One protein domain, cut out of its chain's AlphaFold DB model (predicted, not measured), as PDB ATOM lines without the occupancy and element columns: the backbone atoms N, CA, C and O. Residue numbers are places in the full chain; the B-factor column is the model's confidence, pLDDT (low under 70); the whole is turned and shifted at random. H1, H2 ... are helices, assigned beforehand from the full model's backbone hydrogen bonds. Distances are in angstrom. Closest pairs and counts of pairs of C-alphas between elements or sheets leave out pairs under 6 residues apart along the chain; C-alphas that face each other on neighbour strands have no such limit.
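What this domain is: This is residues 750 to 804 and 826 to 875 of the 876 residues of the protein "Similar to An02g07310" of Aspergillus kawachii (strain NBRC 4308) (UniProt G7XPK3). A small up-and-down bundle of three helices, H1, H3 and H4, has the short H2 between H1 and H3 at one end; the long H5 packs on H3 with residues 852 to 856, and residues 861 to 875 stick out as an arm. The 105 printed residues hold five named helices, H1 to H5 in order, and no named strand: all helix. The whole is only just loose, close to compact, with a radius of gyration of the C-alphas of 15.8 A, and flat, spanning 46 by 40 by 21 A.

Where its parts are: Find C-alpha 750 at (117.438, 124.703, 152.772), where H1 begins, running to residue 759. H2 is residues 761 to 769. H3, residues 774 to 789, measures 22.8 A. Past the cut, H4 is residues 829 to 839. H5, residues 850 to 869, measures 28.3 A and ends at C-alpha 869, (89.624, 112.203, 156.789).

How they stand to each other: Look first at the hub, H3. With residues 782 to 789 it touches H4, opposite ways at a shallow tilt of 18 degrees; the closest C-alphas, of Leu 789 and Leu 831, are 6.3 A apart. H4 touches H1, the same way at 27 degrees, closest at the C-alphas of Leu 751 and Ala 834, 6.8 A. H5 touches H3 about perpendicular, at 80 degrees, closest at the C-alphas of Val 783 and Val 853, 5.8 A. H2 touches H3 only at the corner, C-alphas 768 and 774 being 4.4 A apart. In each helix every O i to N i+4 pair is within hydrogen-bond range.

The domain as a whole: Residues 805 to 825 are cut out, leaving C-alphas 804 and 826 13.2 A apart. Residues 790 to 804 hold no named element. Confidence is under 70 at residues 770 to 773, 792 to 804 and 859 to 875.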
ATOM      1  N   LEU A 750     118.340 123.597 152.423       88.25
ATOM      2  CA  LEU A 750     117.438 124.703 152.772       88.25
ATOM      3  C   LEU A 750     118.111 126.068 152.600       88.25
ATOM      4  O   LEU A 750     117.535 126.953 151.963       88.25
ATOM      5  N   LEU A 751     119.335 126.233 153.107       88.38
ATOM      6  CA  LEU A 751     120.098 127.476 152.960       88.38
ATOM      7  C   LEU A 751     120.456 127.743 151.496       88.38
ATOM      8  O   LEU A 751     120.314 128.867 151.017       88.38
ATOM      9  N   SER A 752     120.850 126.713 150.747       88.75
ATOM     10  CA  SER A 752     121.129 126.838 149.310       88.75
ATOM     11  C   SER A 752     119.891 127.277 148.526       88.75
ATOM     12  O   SER A 752     119.983 128.175 147.685       88.75
ATOM     13  N   LEU A 753     118.721 126.716 148.841       91.50
ATOM     14  CA  LEU A 753     117.454 127.134 148.249       91.50
ATOM     15  C   LEU A 753     117.093 128.573 148.640       91.50
ATOM     16  O   LEU A 753     116.652 129.333 147.783       91.50
ATOM     17  N   LEU A 754     117.315 128.977 149.893       91.56
ATOM     18  CA  LEU A 754     117.041 130.337 150.362       91.56
ATOM     19  C   LEU A 754     117.946 131.373 149.668       91.56
ATOM     20  O   LEU A 754     117.455 132.404 149.200       91.56
ATOM     21  N   ARG A 755     119.242 131.070 149.502       90.44
ATOM     22  CA  ARG A 755     120.190 131.878 148.709       90.44
ATOM     23  C   ARG A 755     119.741 131.993 147.252       90.44
ATOM     24  O   ARG A 755     119.732 133.092 146.696       90.44
ATOM     25  N   TRP A 756     119.323 130.881 146.645       91.69
ATOM     26  CA  TRP A 756     118.786 130.871 145.283       91.69
ATOM     27  C   TRP A 756     117.508 131.718 145.174       91.69
ATOM     28  O   TRP A 756     117.392 132.563 144.286       91.69
ATOM     29  N   MET A 757     116.569 131.569 146.114       91.25
ATOM     30  CA  MET A 757     115.340 132.368 146.153       91.25
ATOM     31  C   MET A 757     115.656 133.862 146.270       91.25
ATOM     32  O   MET A 757     114.996 134.675 145.624       91.25
ATOM     33  N   ARG A 758     116.685 134.224 147.046       90.56
ATOM     34  CA  ARG A 758     117.114 135.612 147.248       90.56
ATOM     35  C   ARG A 758     117.718 136.192 145.976       90.56
ATOM     36  O   ARG A 758     117.404 137.318 145.601       90.56
ATOM     37  N   GLN A 759     118.535 135.405 145.278       85.69
ATOM     38  CA  GLN A 759     119.127 135.780 143.995       85.69
ATOM     39  C   GLN A 759     118.065 136.108 142.930       85.69
ATOM     40  O   GLN A 759     118.288 136.986 142.094       85.69
ATOM     41  N   TYR A 760     116.914 135.430 142.963       86.62
ATOM     42  CA  TYR A 760     115.835 135.575 141.978       86.62
ATOM     43  C   TYR A 760     114.544 136.179 142.554       86.62
ATOM     44  O   TYR A 760     113.462 135.977 141.996       86.62
ATOM     45  N   GLU A 761     114.637 136.949 143.643       87.31
ATOM     46  CA  GLU A 761     113.468 137.408 144.408       87.31
ATOM     47  C   GLU A 761     112.471 138.236 143.583       87.31
ATOM     48  O   GLU A 761     111.263 138.107 143.768       87.31
ATOM     49  N   THR A 762     112.946 139.036 142.624       83.25
ATOM     50  CA  THR A 762     112.093 139.876 141.768       83.25
ATOM     51  C   THR A 762     111.306 139.042 140.761       83.25
ATOM     52  O   THR A 762     110.101 139.228 140.611       83.25
ATOM     53  N   ALA A 763     111.954 138.063 140.124       83.12
ATOM     54  CA  ALA A 763     111.297 137.128 139.212       83.12
ATOM     55  C   ALA A 763     110.276 136.247 139.952       83.12
ATOM     56  O   ALA A 763     109.177 136.007 139.446       83.12
ATOM     57  N   LEU A 764     110.607 135.810 141.173       86.62
ATOM     58  CA  LEU A 764     109.672 135.091 142.037       86.62
ATOM     59  C   LEU A 764     108.488 135.981 142.434       86.62
ATOM     60  O   LEU A 764     107.353 135.521 142.312       86.62
ATOM     61  N   LYS A 765     108.729 137.240 142.832       86.50
ATOM     62  CA  LYS A 765     107.677 138.218 143.169       86.50
ATOM     63  C   LYS A 765     106.685 138.382 142.040       86.50
ATOM     64  O   LYS A 765     105.487 138.207 142.242       86.50
ATOM     65  N   GLU A 766     107.188 138.633 140.836       82.25
ATOM     66  CA  GLU A 766     106.335 138.746 139.662       82.25
ATOM     67  C   GLU A 766     105.493 137.491 139.448       82.25
ATOM     68  O   GLU A 766     104.311 137.610 139.127       82.25
ATOM     69  N   LYS A 767     106.072 136.303 139.671       80.62
ATOM     70  CA  LYS A 767     105.376 135.036 139.468       80.62
ATOM     71  C   LYS A 767     104.298 134.764 140.506       80.62
ATOM     72  O   LYS A 767     103.243 134.237 140.157       80.62
ATOM     73  N   TYR A 768     104.543 135.057 141.780       80.25
ATOM     74  CA  TYR A 768     103.539 134.798 142.805       80.25
ATOM     75  C   TYR A 768     102.491 135.904 142.920       80.25
ATOM     76  O   TYR A 768     101.385 135.598 143.353       80.25
ATOM     77  N   ASP A 769     102.755 137.108 142.415       75.44
ATOM     78  CA  ASP A 769     101.720 138.134 142.216       75.44
ATOM     79  C   ASP A 769     100.680 137.721 141.161       75.44
ATOM     80  O   ASP A 769      99.547 138.202 141.168       75.44
ATOM     81  N   GLU A 770     101.016 136.784 140.264       68.50
ATOM     82  CA  GLU A 770     100.037 136.179 139.350       68.50
ATOM     83  C   GLU A 770      99.061 135.227 140.063       68.50
ATOM     84  O   GLU A 770      97.972 134.968 139.539       68.50
ATOM     85  N   ASN A 771      99.428 134.701 141.238       64.62
ATOM     86  CA  ASN A 771      98.672 133.678 141.961       64.62
ATOM     87  C   ASN A 771      97.811 134.300 143.070       64.62
ATOM     88  O   ASN A 771      98.311 135.037 143.910       64.62
ATOM     89  N   LEU A 772      96.536 133.902 143.156       60.97
ATOM     90  CA  LEU A 772      95.548 134.455 144.105       60.97
ATOM     91  C   LEU A 772      95.975 134.439 145.587       60.97
ATOM     92  O   LEU A 772      95.569 135.305 146.345       60.97
ATOM     93  N   ASN A 773      96.784 133.457 145.996       65.81
ATOM     94  CA  ASN A 773      97.321 133.317 147.358       65.81
ATOM     95  C   ASN A 773      98.859 133.306 147.365       65.81
ATOM     96  O   ASN A 773      99.467 132.723 148.263       65.81
ATOM     97  N   GLY A 774      99.497 133.863 146.332       72.25
ATOM     98  CA  GLY A 774     100.937 133.727 146.132       72.25
ATOM     99  C   GLY A 774     101.764 134.338 147.257       72.25
ATOM    100  O   GLY A 774     102.673 133.680 147.747       72.25
ATOM    101  N   GLU A 775     101.392 135.530 147.725       79.50
ATOM    102  CA  GLU A 775     102.070 136.223 148.827       79.50
ATOM    103  C   GLU A 775     101.924 135.475 150.159       79.50
ATOM    104  O   GLU A 775     102.919 135.168 150.813       79.50
ATOM    105  N   ARG A 776     100.701 135.054 150.513       79.62
ATOM    106  CA  ARG A 776     100.456 134.234 151.714       79.62
ATOM    107  C   ARG A 776     101.197 132.900 151.659       79.62
ATOM    108  O   ARG A 776     101.707 132.426 152.672       79.62
ATOM    109  N   MET A 777     101.240 132.269 150.486       80.12
ATOM    110  CA  MET A 777     101.972 131.021 150.296       80.12
ATOM    111  C   MET A 777     103.482 131.248 150.384       80.12
ATOM    112  O   MET A 777     104.162 130.430 150.988       80.12
ATOM    113  N   MET A 778     103.998 132.363 149.859       88.50
ATOM    114  CA  MET A 778     105.403 132.739 150.014       88.50
ATOM    115  C   MET A 778     105.752 132.972 151.487       88.50
ATOM    116  O   MET A 778     106.722 132.400 151.972       88.50
ATOM    117  N   ARG A 779     104.903 133.684 152.243       89.06
ATOM    118  CA  ARG A 779     105.081 133.846 153.694       89.06
ATOM    119  C   ARG A 779     105.142 132.499 154.414       89.06
ATOM    120  O   ARG A 779     106.035 132.278 155.221       89.06
ATOM    121  N   ARG A 780     104.265 131.555 154.053       86.94
ATOM    122  CA  ARG A 780     104.291 130.182 154.589       86.94
ATOM    123  C   ARG A 780     105.577 129.420 154.275       86.94
ATOM    124  O   ARG A 780     105.959 128.572 155.070       86.94
ATOM    125  N   ILE A 781     106.229 129.685 153.143       91.12
ATOM    126  CA  ILE A 781     107.532 129.084 152.826       91.12
ATOM    127  C   ILE A 781     108.586 129.595 153.802       91.12
ATOM    128  O   ILE A 781     109.288 128.783 154.389       91.12
ATOM    129  N   ILE A 782     108.649 130.911 154.020       93.81
ATOM    130  CA  ILE A 782     109.605 131.528 154.949       93.81
ATOM    131  C   ILE A 782     109.385 131.013 156.382       93.81
ATOM    132  O   ILE A 782     110.337 130.603 157.042       93.81
ATOM    133  N   VAL A 783     108.125 130.933 156.825       90.38
ATOM    134  CA  VAL A 783     107.752 130.335 158.121       90.38
ATOM    135  C   VAL A 783     108.191 128.866 158.204       90.38
ATOM    136  O   VAL A 783     108.731 128.440 159.220       90.38
ATOM    137  N   ALA A 784     107.996 128.086 157.135       88.19
ATOM    138  CA  ALA A 784     108.408 126.686 157.098       88.19
ATOM    139  C   ALA A 784     109.934 126.522 157.172       88.19
ATOM    140  O   ALA A 784     110.397 125.631 157.875       88.19
ATOM    141  N   VAL A 785     110.704 127.369 156.475       92.00
ATOM    142  CA  VAL A 785     112.177 127.363 156.538       92.00
ATOM    143  C   VAL A 785     112.645 127.607 157.969       92.00
ATOM    144  O   VAL A 785     113.426 126.807 158.477       92.00
ATOM    145  N   ARG A 786     112.112 128.641 158.637       91.62
ATOM    146  CA  ARG A 786     112.406 128.921 160.051       91.62
ATOM    147  C   ARG A 786     112.118 127.698 160.932       91.62
ATOM    148  O   ARG A 786     113.009 127.223 161.624       91.62
ATOM    149  N   MET A 787     110.910 127.141 160.823       88.38
ATOM    150  CA  MET A 787     110.475 125.992 161.623       88.38
ATOM    151  C   MET A 787     111.396 124.769 161.477       88.38
ATOM    152  O   MET A 787     111.677 124.092 162.466       88.38
ATOM    153  N   PHE A 788     111.866 124.480 160.256       86.75
ATOM    154  CA  PHE A 788     112.773 123.357 160.012       86.75
ATOM    155  C   PHE A 788     114.199 123.619 160.501       86.75
ATOM    156  O   PHE A 788     114.802 122.699 161.043       86.75
ATOM    157  N   LEU A 789     114.724 124.841 160.352       86.12
ATOM    158  CA  LEU A 789     116.056 125.195 160.861       86.12
ATOM    159  C   LEU A 789     116.110 125.165 162.393       86.12
ATOM    160  O   LEU A 789     117.098 124.722 162.959       86.12
ATOM    161  N   GLU A 790     115.030 125.565 163.062       83.56
ATOM    162  CA  GLU A 790     114.923 125.503 164.527       83.56
ATOM    163  C   GLU A 790     114.634 124.077 165.052       83.56
ATOM    164  O   GLU A 790     114.635 123.845 166.260       83.56
ATOM    165  N   GLY A 791     114.387 123.096 164.171       74.31
ATOM    166  CA  GLY A 791     114.209 121.689 164.553       74.31
ATOM    167  C   GLY A 791     112.895 121.374 165.285       74.31
ATOM    168  O   GLY A 791     112.801 120.378 166.005       74.31
ATOM    169  N   TYR A 792     111.860 122.205 165.124       64.81
ATOM    170  CA  TYR A 792     110.585 122.047 165.843       64.81
ATOM    171  C   TYR A 792     109.643 120.992 165.261       64.81
ATOM    172  O   TYR A 792     108.634 120.632 165.877       64.81
ATOM    173  N   TRP A 793     109.934 120.493 164.065       59.22
ATOM    174  CA  TRP A 793     109.081 119.520 163.405       59.22
ATOM    175  C   TRP A 793     109.124 118.174 164.166       59.22
ATOM    176  O   TRP A 793     110.187 117.630 164.437       59.22
ATOM    177  N   GLY A 794     107.957 117.646 164.564       50.22
ATOM    178  CA  GLY A 794     107.846 116.383 165.318       50.22
ATOM    179  C   GLY A 794     107.790 116.507 166.851       50.22
ATOM    180  O   GLY A 794     107.561 115.498 167.519       50.22
ATOM    181  N   ARG A 795     107.921 117.716 167.421       53.47
ATOM    182  CA  ARG A 795     107.698 117.988 168.858       53.47
ATOM    183  C   ARG A 795     106.241 118.391 169.128       53.47
ATOM    184  O   ARG A 795     105.591 118.976 168.267       53.47
ATOM    185  N   SER A 796     105.704 118.072 170.313       43.78
ATOM    186  CA  SER A 796     104.331 118.470 170.667       43.78
ATOM    187  C   SER A 796     104.236 119.995 170.859       43.78
ATOM    188  O   SER A 796     105.194 120.598 171.348       43.78
ATOM    189  N   PRO A 797     103.083 120.636 170.581       45.25
ATOM    190  CA  PRO A 797     102.883 122.064 170.861       45.25
ATOM    191  C   PRO A 797     103.098 122.449 172.337       45.25
ATOM    192  O   PRO A 797     103.316 123.615 172.646       45.25
ATOM    193  N   GLN A 798     103.037 121.478 173.260       41.09
ATOM    194  CA  GLN A 798     103.299 121.681 174.689       41.09
ATOM    195  C   GLN A 798     104.797 121.861 174.983       41.09
ATOM    196  O   GLN A 798     105.140 122.690 175.819       41.09
ATOM    197  N   ALA A 799     105.684 121.193 174.233       40.97
ATOM    198  CA  ALA A 799     107.135 121.369 174.354       40.97
ATOM    199  C   ALA A 799     107.609 122.766 173.907       40.97
ATOM    200  O   ALA A 799     108.680 123.209 174.307       40.97
ATOM    201  N   PHE A 800     106.796 123.478 173.118       41.62
ATOM    202  CA  PHE A 800     107.059 124.852 172.675       41.62
ATOM    203  C   PHE A 800     106.922 125.880 173.814       41.62
ATOM    204  O   PHE A 800     107.522 126.943 173.749       41.62
ATOM    205  N   ARG A 801     106.142 125.578 174.869       43.69
ATOM    206  CA  ARG A 801     106.003 126.451 176.054       43.69
ATOM    207  C   ARG A 801     107.073 126.225 177.121       43.69
ATOM    208  O   ARG A 801     107.202 127.058 178.007       43.69
ATOM    209  N   GLU A 802     107.785 125.102 177.063       37.44
ATOM    210  CA  GLU A 802     108.796 124.717 178.058       37.44
ATOM    211  C   GLU A 802     110.234 124.994 177.586       37.44
ATOM    212  O   GLU A 802     111.171 124.864 178.371       37.44
ATOM    213  N   TRP A 803     110.423 125.385 176.320       37.28
ATOM    214  CA  TRP A 803     111.730 125.712 175.753       37.28
ATOM    215  C   TRP A 803     111.959 127.226 175.772       37.28
ATOM    216  O   TRP A 803     111.395 127.956 174.960       37.28
ATOM    217  N   GLU A 804     112.785 127.703 176.706       33.56
ATOM    218  CA  GLU A 804     113.396 129.028 176.592       33.56
ATOM    219  C   GLU A 804     114.420 128.982 175.444       33.56
ATOM    220  O   GLU A 804     115.308 128.120 175.463       33.56
ATOM    221  N   PHE A 826     121.470 134.994 166.728       77.56
ATOM    222  CA  PHE A 826     121.233 133.571 166.967       77.56
ATOM    223  C   PHE A 826     122.554 132.833 167.196       77.56
ATOM    224  O   PHE A 826     123.551 133.088 166.523       77.56
ATOM    225  N   SER A 827     122.557 131.873 168.123       73.88
ATOM    226  CA  SER A 827     123.722 131.019 168.392       73.88
ATOM    227  C   SER A 827     123.991 129.996 167.280       73.88
ATOM    228  O   SER A 827     125.121 129.537 167.129       73.88
ATOM    229  N   ASP A 828     122.964 129.624 166.509       81.12
ATOM    230  CA  ASP A 828     123.090 128.745 165.345       81.12
ATOM    231  C   ASP A 828     123.455 129.562 164.095       81.12
ATOM    232  O   ASP A 828     122.698 130.431 163.658       81.12
ATOM    233  N   ALA A 829     124.607 129.247 163.497       86.31
ATOM    234  CA  ALA A 829     125.101 129.890 162.284       86.31
ATOM    235  C   ALA A 829     124.137 129.749 161.091       86.31
ATOM    236  O   ALA A 829     124.012 130.676 160.292       86.31
ATOM    237  N   SER A 830     123.428 128.620 160.990       82.44
ATOM    238  CA  SER A 830     122.446 128.367 159.928       82.44
ATOM    239  C   SER A 830     121.219 129.262 160.092       82.44
ATOM    240  O   SER A 830     120.702 129.815 159.120       82.44
ATOM    241  N   LEU A 831     120.762 129.433 161.335       86.12
ATOM    242  CA  LEU A 831     119.615 130.275 161.663       86.12
ATOM    243  C   LEU A 831     119.950 131.761 161.495       86.12
ATOM    244  O   LEU A 831     119.146 132.501 160.926       86.12
ATOM    245  N   GLN A 832     121.156 132.172 161.903       88.56
ATOM    246  CA  GLN A 832     121.654 133.529 161.684       88.56
ATOM    247  C   GLN A 832     121.747 133.853 160.189       88.56
ATOM    248  O   GLN A 832     121.256 134.891 159.755       88.56
ATOM    249  N   GLU A 833     122.305 132.951 159.378       89.69
ATOM    250  CA  GLU A 833     122.375 133.161 157.932       89.69
ATOM    251  C   GLU A 833     120.976 133.297 157.310       89.69
ATOM    252  O   GLU A 833     120.740 134.177 156.477       89.69
ATOM    253  N   ALA A 834     120.024 132.452 157.715       89.50
ATOM    254  CA  ALA A 834     118.651 132.557 157.235       89.50
ATOM    255  C   ALA A 834     118.004 133.892 157.636       89.50
ATOM    256  O   ALA A 834     117.326 134.509 156.806       89.50
ATOM    257  N   TYR A 835     118.233 134.356 158.870       90.75
ATOM    258  CA  TYR A 835     117.776 135.659 159.355       90.75
ATOM    259  C   TYR A 835     118.334 136.801 158.511       90.75
ATOM    260  O   TYR A 835     117.560 137.629 158.020       90.75
ATOM    261  N   ASP A 836     119.638 136.799 158.247       89.12
ATOM    262  CA  ASP A 836     120.299 137.819 157.433       89.12
ATOM    263  C   ASP A 836     119.749 137.831 155.994       89.12
ATOM    264  O   ASP A 836     119.469 138.889 155.419       89.12
ATOM    265  N   ILE A 837     119.527 136.659 155.388       90.19
ATOM    266  CA  ILE A 837     118.978 136.570 154.027       90.19
ATOM    267  C   ILE A 837     117.537 137.102 153.966       90.19
ATOM    268  O   ILE A 837     117.193 137.825 153.025       90.19
ATOM    269  N   ILE A 838     116.698 136.746 154.943       91.50
ATOM    270  CA  ILE A 838     115.272 137.097 154.953       91.50
ATOM    271  C   ILE A 838     115.071 138.580 155.267       91.50
ATOM    272  O   ILE A 838     114.366 139.259 154.525       91.50
ATOM    273  N   THR A 839     115.724 139.100 156.308       87.69
ATOM    274  CA  THR A 839     115.566 140.500 156.740       87.69
ATOM    275  C   THR A 839     116.167 141.501 155.760       87.69
ATOM    276  O   THR A 839     115.664 142.615 155.633       87.69
ATOM    277  N   THR A 840     117.195 141.110 154.999       87.94
ATOM    278  CA  THR A 840     117.736 141.966 153.933       87.94
ATOM    279  C   THR A 840     116.860 141.986 152.676       87.94
ATOM    280  O   THR A 840     117.091 142.819 151.789       87.94
ATOM    281  N   SER A 841     115.881 141.078 152.543       87.88
ATOM    282  CA  SER A 841     114.994 141.036 151.379       87.88
ATOM    283  C   SER A 841     114.076 142.248 151.309       87.88
ATOM    284  O   SER A 841     113.425 142.622 152.276       87.88
ATOM    285  N   GLN A 842     113.960 142.830 150.114       81.56
ATOM    286  CA  GLN A 842     113.035 143.940 149.863       81.56
ATOM    287  C   GLN A 842     111.577 143.471 149.739       81.56
ATOM    288  O   GLN A 842     110.670 144.296 149.655       81.56
ATOM    289  N   VAL A 843     111.349 142.154 149.673       85.31
ATOM    290  CA  VAL A 843     110.079 141.572 149.229       85.31
ATOM    291  C   VAL A 843     109.424 140.686 150.295       85.31
ATOM    292  O   VAL A 843     108.199 140.597 150.338       85.31
ATOM    293  N   TRP A 844     110.202 140.008 151.143       84.62
ATOM    294  CA  TRP A 844     109.678 138.965 152.044       84.62
ATOM    295  C   TRP A 844     109.256 139.447 153.439       84.62
ATOM    296  O   TRP A 844     108.636 138.682 154.185       84.62
ATOM    297  N   GLY A 845     109.522 140.715 153.761       82.69
ATOM    298  CA  GLY A 845     109.162 141.324 155.040       82.69
ATOM    299  C   GLY A 845     110.091 140.918 156.187       82.69
ATOM    300  O   GLY A 845     111.221 140.493 155.971       82.69
ATOM    301  N   SER A 846     109.612 141.079 157.422       87.56
ATOM    302  CA  SER A 846     110.372 140.781 158.640       87.56
ATOM    303  C   SER A 846     110.561 139.279 158.873       87.56
ATOM    304  O   SER A 846     109.891 138.444 158.258       87.56
ATOM    305  N   TRP A 847     111.431 138.920 159.819       90.19
ATOM    306  CA  TRP A 847     111.537 137.548 160.319       90.19
ATOM    307  C   TRP A 847     110.161 137.011 160.784       90.19
ATOM    308  O   TRP A 847     109.368 137.790 161.327       90.19
ATOM    309  N   PRO A 848     109.817 135.728 160.539       91.12
ATOM    310  CA  PRO A 848     108.573 135.137 161.034       91.12
ATOM    311  C   PRO A 848     108.425 135.256 162.546       91.12
ATOM    312  O   PRO A 848     109.405 135.081 163.258       91.12
ATOM    313  N   SER A 849     107.210 135.499 163.033       87.69
ATOM    314  CA  SER A 849     106.892 135.466 164.470       87.69
ATOM    315  C   SER A 849     106.655 134.038 164.973       87.69
ATOM    316  O   SER A 849     106.374 133.130 164.187       87.69
ATOM    317  N   ASP A 850     106.739 133.832 166.288       82.81
ATOM    318  CA  ASP A 850     106.486 132.519 166.902       82.81
ATOM    319  C   ASP A 850     105.028 132.075 166.726       82.81
ATOM    320  O   ASP A 850     104.756 130.897 166.500       82.81
ATOM    321  N   GLU A 851     104.091 133.027 166.735       83.38
ATOM    322  CA  GLU A 851     102.677 132.775 166.441       83.38
ATOM    323  C   GLU A 851     102.488 132.219 165.025       83.38
ATOM    324  O   GLU A 851     101.775 131.234 164.839       83.38
ATOM    325  N   GLU A 852     103.176 132.783 164.024       84.06
ATOM    326  CA  GLU A 852     103.112 132.283 162.646       84.06
ATOM    327  C   GLU A 852     103.660 130.853 162.521       84.06
ATOM    328  O   GLU A 852     103.109 130.048 161.761       84.06
ATOM    329  N   VAL A 853     104.726 130.521 163.260       83.81
ATOM    330  CA  VAL A 853     105.305 129.167 163.302       83.81
ATOM    331  C   VAL A 853     104.330 128.185 163.955       83.81
ATOM    332  O   VAL A 853     104.060 127.122 163.386       83.81
ATOM    333  N   LEU A 854     103.745 128.549 165.098       79.69
ATOM    334  CA  LEU A 854     102.744 127.740 165.800       79.69
ATOM    335  C   LEU A 854     101.498 127.504 164.942       79.69
ATOM    336  O   LEU A 854     101.042 126.363 164.812       79.69
ATOM    337  N   ASP A 855     100.993 128.553 164.295       79.38
ATOM    338  CA  ASP A 855      99.886 128.452 163.349       79.38
ATOM    339  C   ASP A 855     100.241 127.498 162.211       79.38
ATOM    340  O   ASP A 855      99.447 126.623 161.858       79.38
ATOM    341  N   TYR A 856     101.436 127.616 161.633       81.00
ATOM    342  CA  TYR A 856     101.874 126.731 160.561       81.00
ATOM    343  C   TYR A 856     101.926 125.257 161.000       81.00
ATOM    344  O   TYR A 856     101.455 124.388 160.255       81.00
ATOM    345  N   ILE A 857     102.419 124.970 162.209       77.12
ATOM    346  CA  ILE A 857     102.448 123.617 162.792       77.12
ATOM    347  C   ILE A 857     101.020 123.088 162.984       77.12
ATOM    348  O   ILE A 857     100.697 122.006 162.482       77.12
ATOM    349  N   ALA A 858     100.139 123.874 163.609       70.94
ATOM    350  CA  ALA A 858      98.741 123.502 163.836       70.94
ATOM    351  C   ALA A 858      98.006 123.195 162.516       70.94
ATOM    352  O   ALA A 858      97.306 122.186 162.391       70.94
ATOM    353  N   HIS A 859      98.227 124.011 161.480       67.50
ATOM    354  CA  HIS A 859      97.670 123.780 160.144       67.50
ATOM    355  C   HIS A 859      98.294 122.560 159.440       67.50
ATOM    356  O   HIS A 859      97.616 121.900 158.647       67.50
ATOM    357  N   GLY A 860      99.564 122.238 159.703       60.31
ATOM    358  CA  GLY A 860     100.248 121.052 159.177       60.31
ATOM    359  C   GLY A 860      99.704 119.735 159.749       60.31
ATOM    360  O   GLY A 860      99.543 118.754 159.009       60.31
ATOM    361  N   GLU A 861      99.354 119.726 161.036       46.94
ATOM    362  CA  GLU A 861      98.704 118.595 161.713       46.94
ATOM    363  C   GLU A 861      97.244 118.427 161.272       46.94
ATOM    364  O   GLU A 861      96.826 117.313 160.935       46.94
ATOM    365  N   GLN A 862      96.496 119.532 161.174       40.44
ATOM    366  CA  GLN A 862      95.126 119.559 160.652       40.44
ATOM    367  C   GLN A 862      95.086 119.085 159.192       40.44
ATOM    368  O   GLN A 862      94.269 118.243 158.842       40.44
ATOM    369  N   GLY A 863      96.013 119.543 158.344       40.41
ATOM    370  CA  GLY A 863      96.115 119.131 156.942       40.41
ATOM    371  C   GLY A 863      96.502 117.661 156.760       40.41
ATOM    372  O   GLY A 863      96.036 117.025 155.817       40.41
ATOM    373  N   SER A 864      97.298 117.089 157.669       39.81
ATOM    374  CA  SER A 864      97.639 115.657 157.667       39.81
ATOM    375  C   SER A 864      96.484 114.781 158.176       39.81
ATOM    376  O   SER A 864      96.297 113.673 157.670       39.81
ATOM    377  N   ARG A 865      95.679 115.285 159.124       29.89
ATOM    378  CA  ARG A 865      94.438 114.645 159.602       29.89
ATOM    379  C   ARG A 865      93.308 114.747 158.577       29.89
ATOM    380  O   ARG A 865      92.734 113.728 158.227       29.89
ATOM    381  N   GLU A 866      93.075 115.918 157.987       30.08
ATOM    382  CA  GLU A 866      92.116 116.132 156.897       30.08
ATOM    383  C   GLU A 866      92.518 115.412 155.607       30.08
ATOM    384  O   GLU A 866      91.652 114.938 154.887       30.08
ATOM    385  N   ALA A 867      93.806 115.282 155.282       32.75
ATOM    386  CA  ALA A 867      94.238 114.418 154.183       32.75
ATOM    387  C   ALA A 867      94.049 112.925 154.499       32.75
ATOM    388  O   ALA A 867      94.107 112.122 153.578       32.75
ATOM    389  N   GLY A 868      93.818 112.545 155.760       28.73
ATOM    390  CA  GLY A 868      93.315 111.226 156.155       28.73
ATOM    391  C   GLY A 868      91.781 111.146 156.129       28.73
ATOM    392  O   GLY A 868      91.227 110.189 155.592       28.73
ATOM    393  N   ASP A 869      91.086 112.172 156.627       26.48
ATOM    394  CA  ASP A 869      89.624 112.203 156.789       26.48
ATOM    395  C   ASP A 869      88.857 112.615 155.516       26.48
ATOM    396  O   ASP A 869      87.751 112.126 155.292       26.48
ATOM    397  N   ARG A 870      89.440 113.391 154.588       32.22
ATOM    398  CA  ARG A 870      88.879 113.624 153.233       32.22
ATOM    399  C   ARG A 870      88.685 112.316 152.469       32.22
ATOM    400  O   ARG A 870      87.841 112.257 151.582       32.22
ATOM    401  N   TYR A 871      89.420 111.264 152.829       39.78
ATOM    402  CA  TYR A 871      89.244 109.925 152.268       39.78
ATOM    403  C   TYR A 871      88.389 108.997 153.134       39.78
ATOM    404  O   TYR A 871      87.949 107.976 152.614       39.78
ATOM    405  N   ARG A 872      88.072 109.367 154.384       26.67
ATOM    406  CA  ARG A 872      86.942 108.784 155.128       26.67
ATOM    407  C   ARG A 872      85.600 109.382 154.713       26.67
ATOM    408  O   ARG A 872      84.603 108.689 154.788       26.67
ATOM    409  N   HIS A 873      85.558 110.632 154.248       26.16
ATOM    410  CA  HIS A 873      84.316 111.311 153.849       26.16
ATOM    411  C   HIS A 873      84.071 111.359 152.333       26.16
ATOM    412  O   HIS A 873      82.982 111.721 151.912       26.16
ATOM    413  N   ALA A 874      85.014 110.892 151.507       26.38
ATOM    414  CA  ALA A 874      84.728 110.443 150.135       26.38
ATOM    415  C   ALA A 874      84.080 109.033 150.091       26.38
ATOM    416  O   ALA A 874      84.079 108.384 149.044       26.38
ATOM    417  N   VAL A 875      83.611 108.548 151.250       31.45
ATOM    418  CA  VAL A 875      82.908 107.272 151.487       31.45
ATOM    419  C   VAL A 875      81.383 107.489 151.575       31.45
ATOM    420  O   VAL A 875      80.649 106.551 151.862       31.45
TER     421      VAL A 875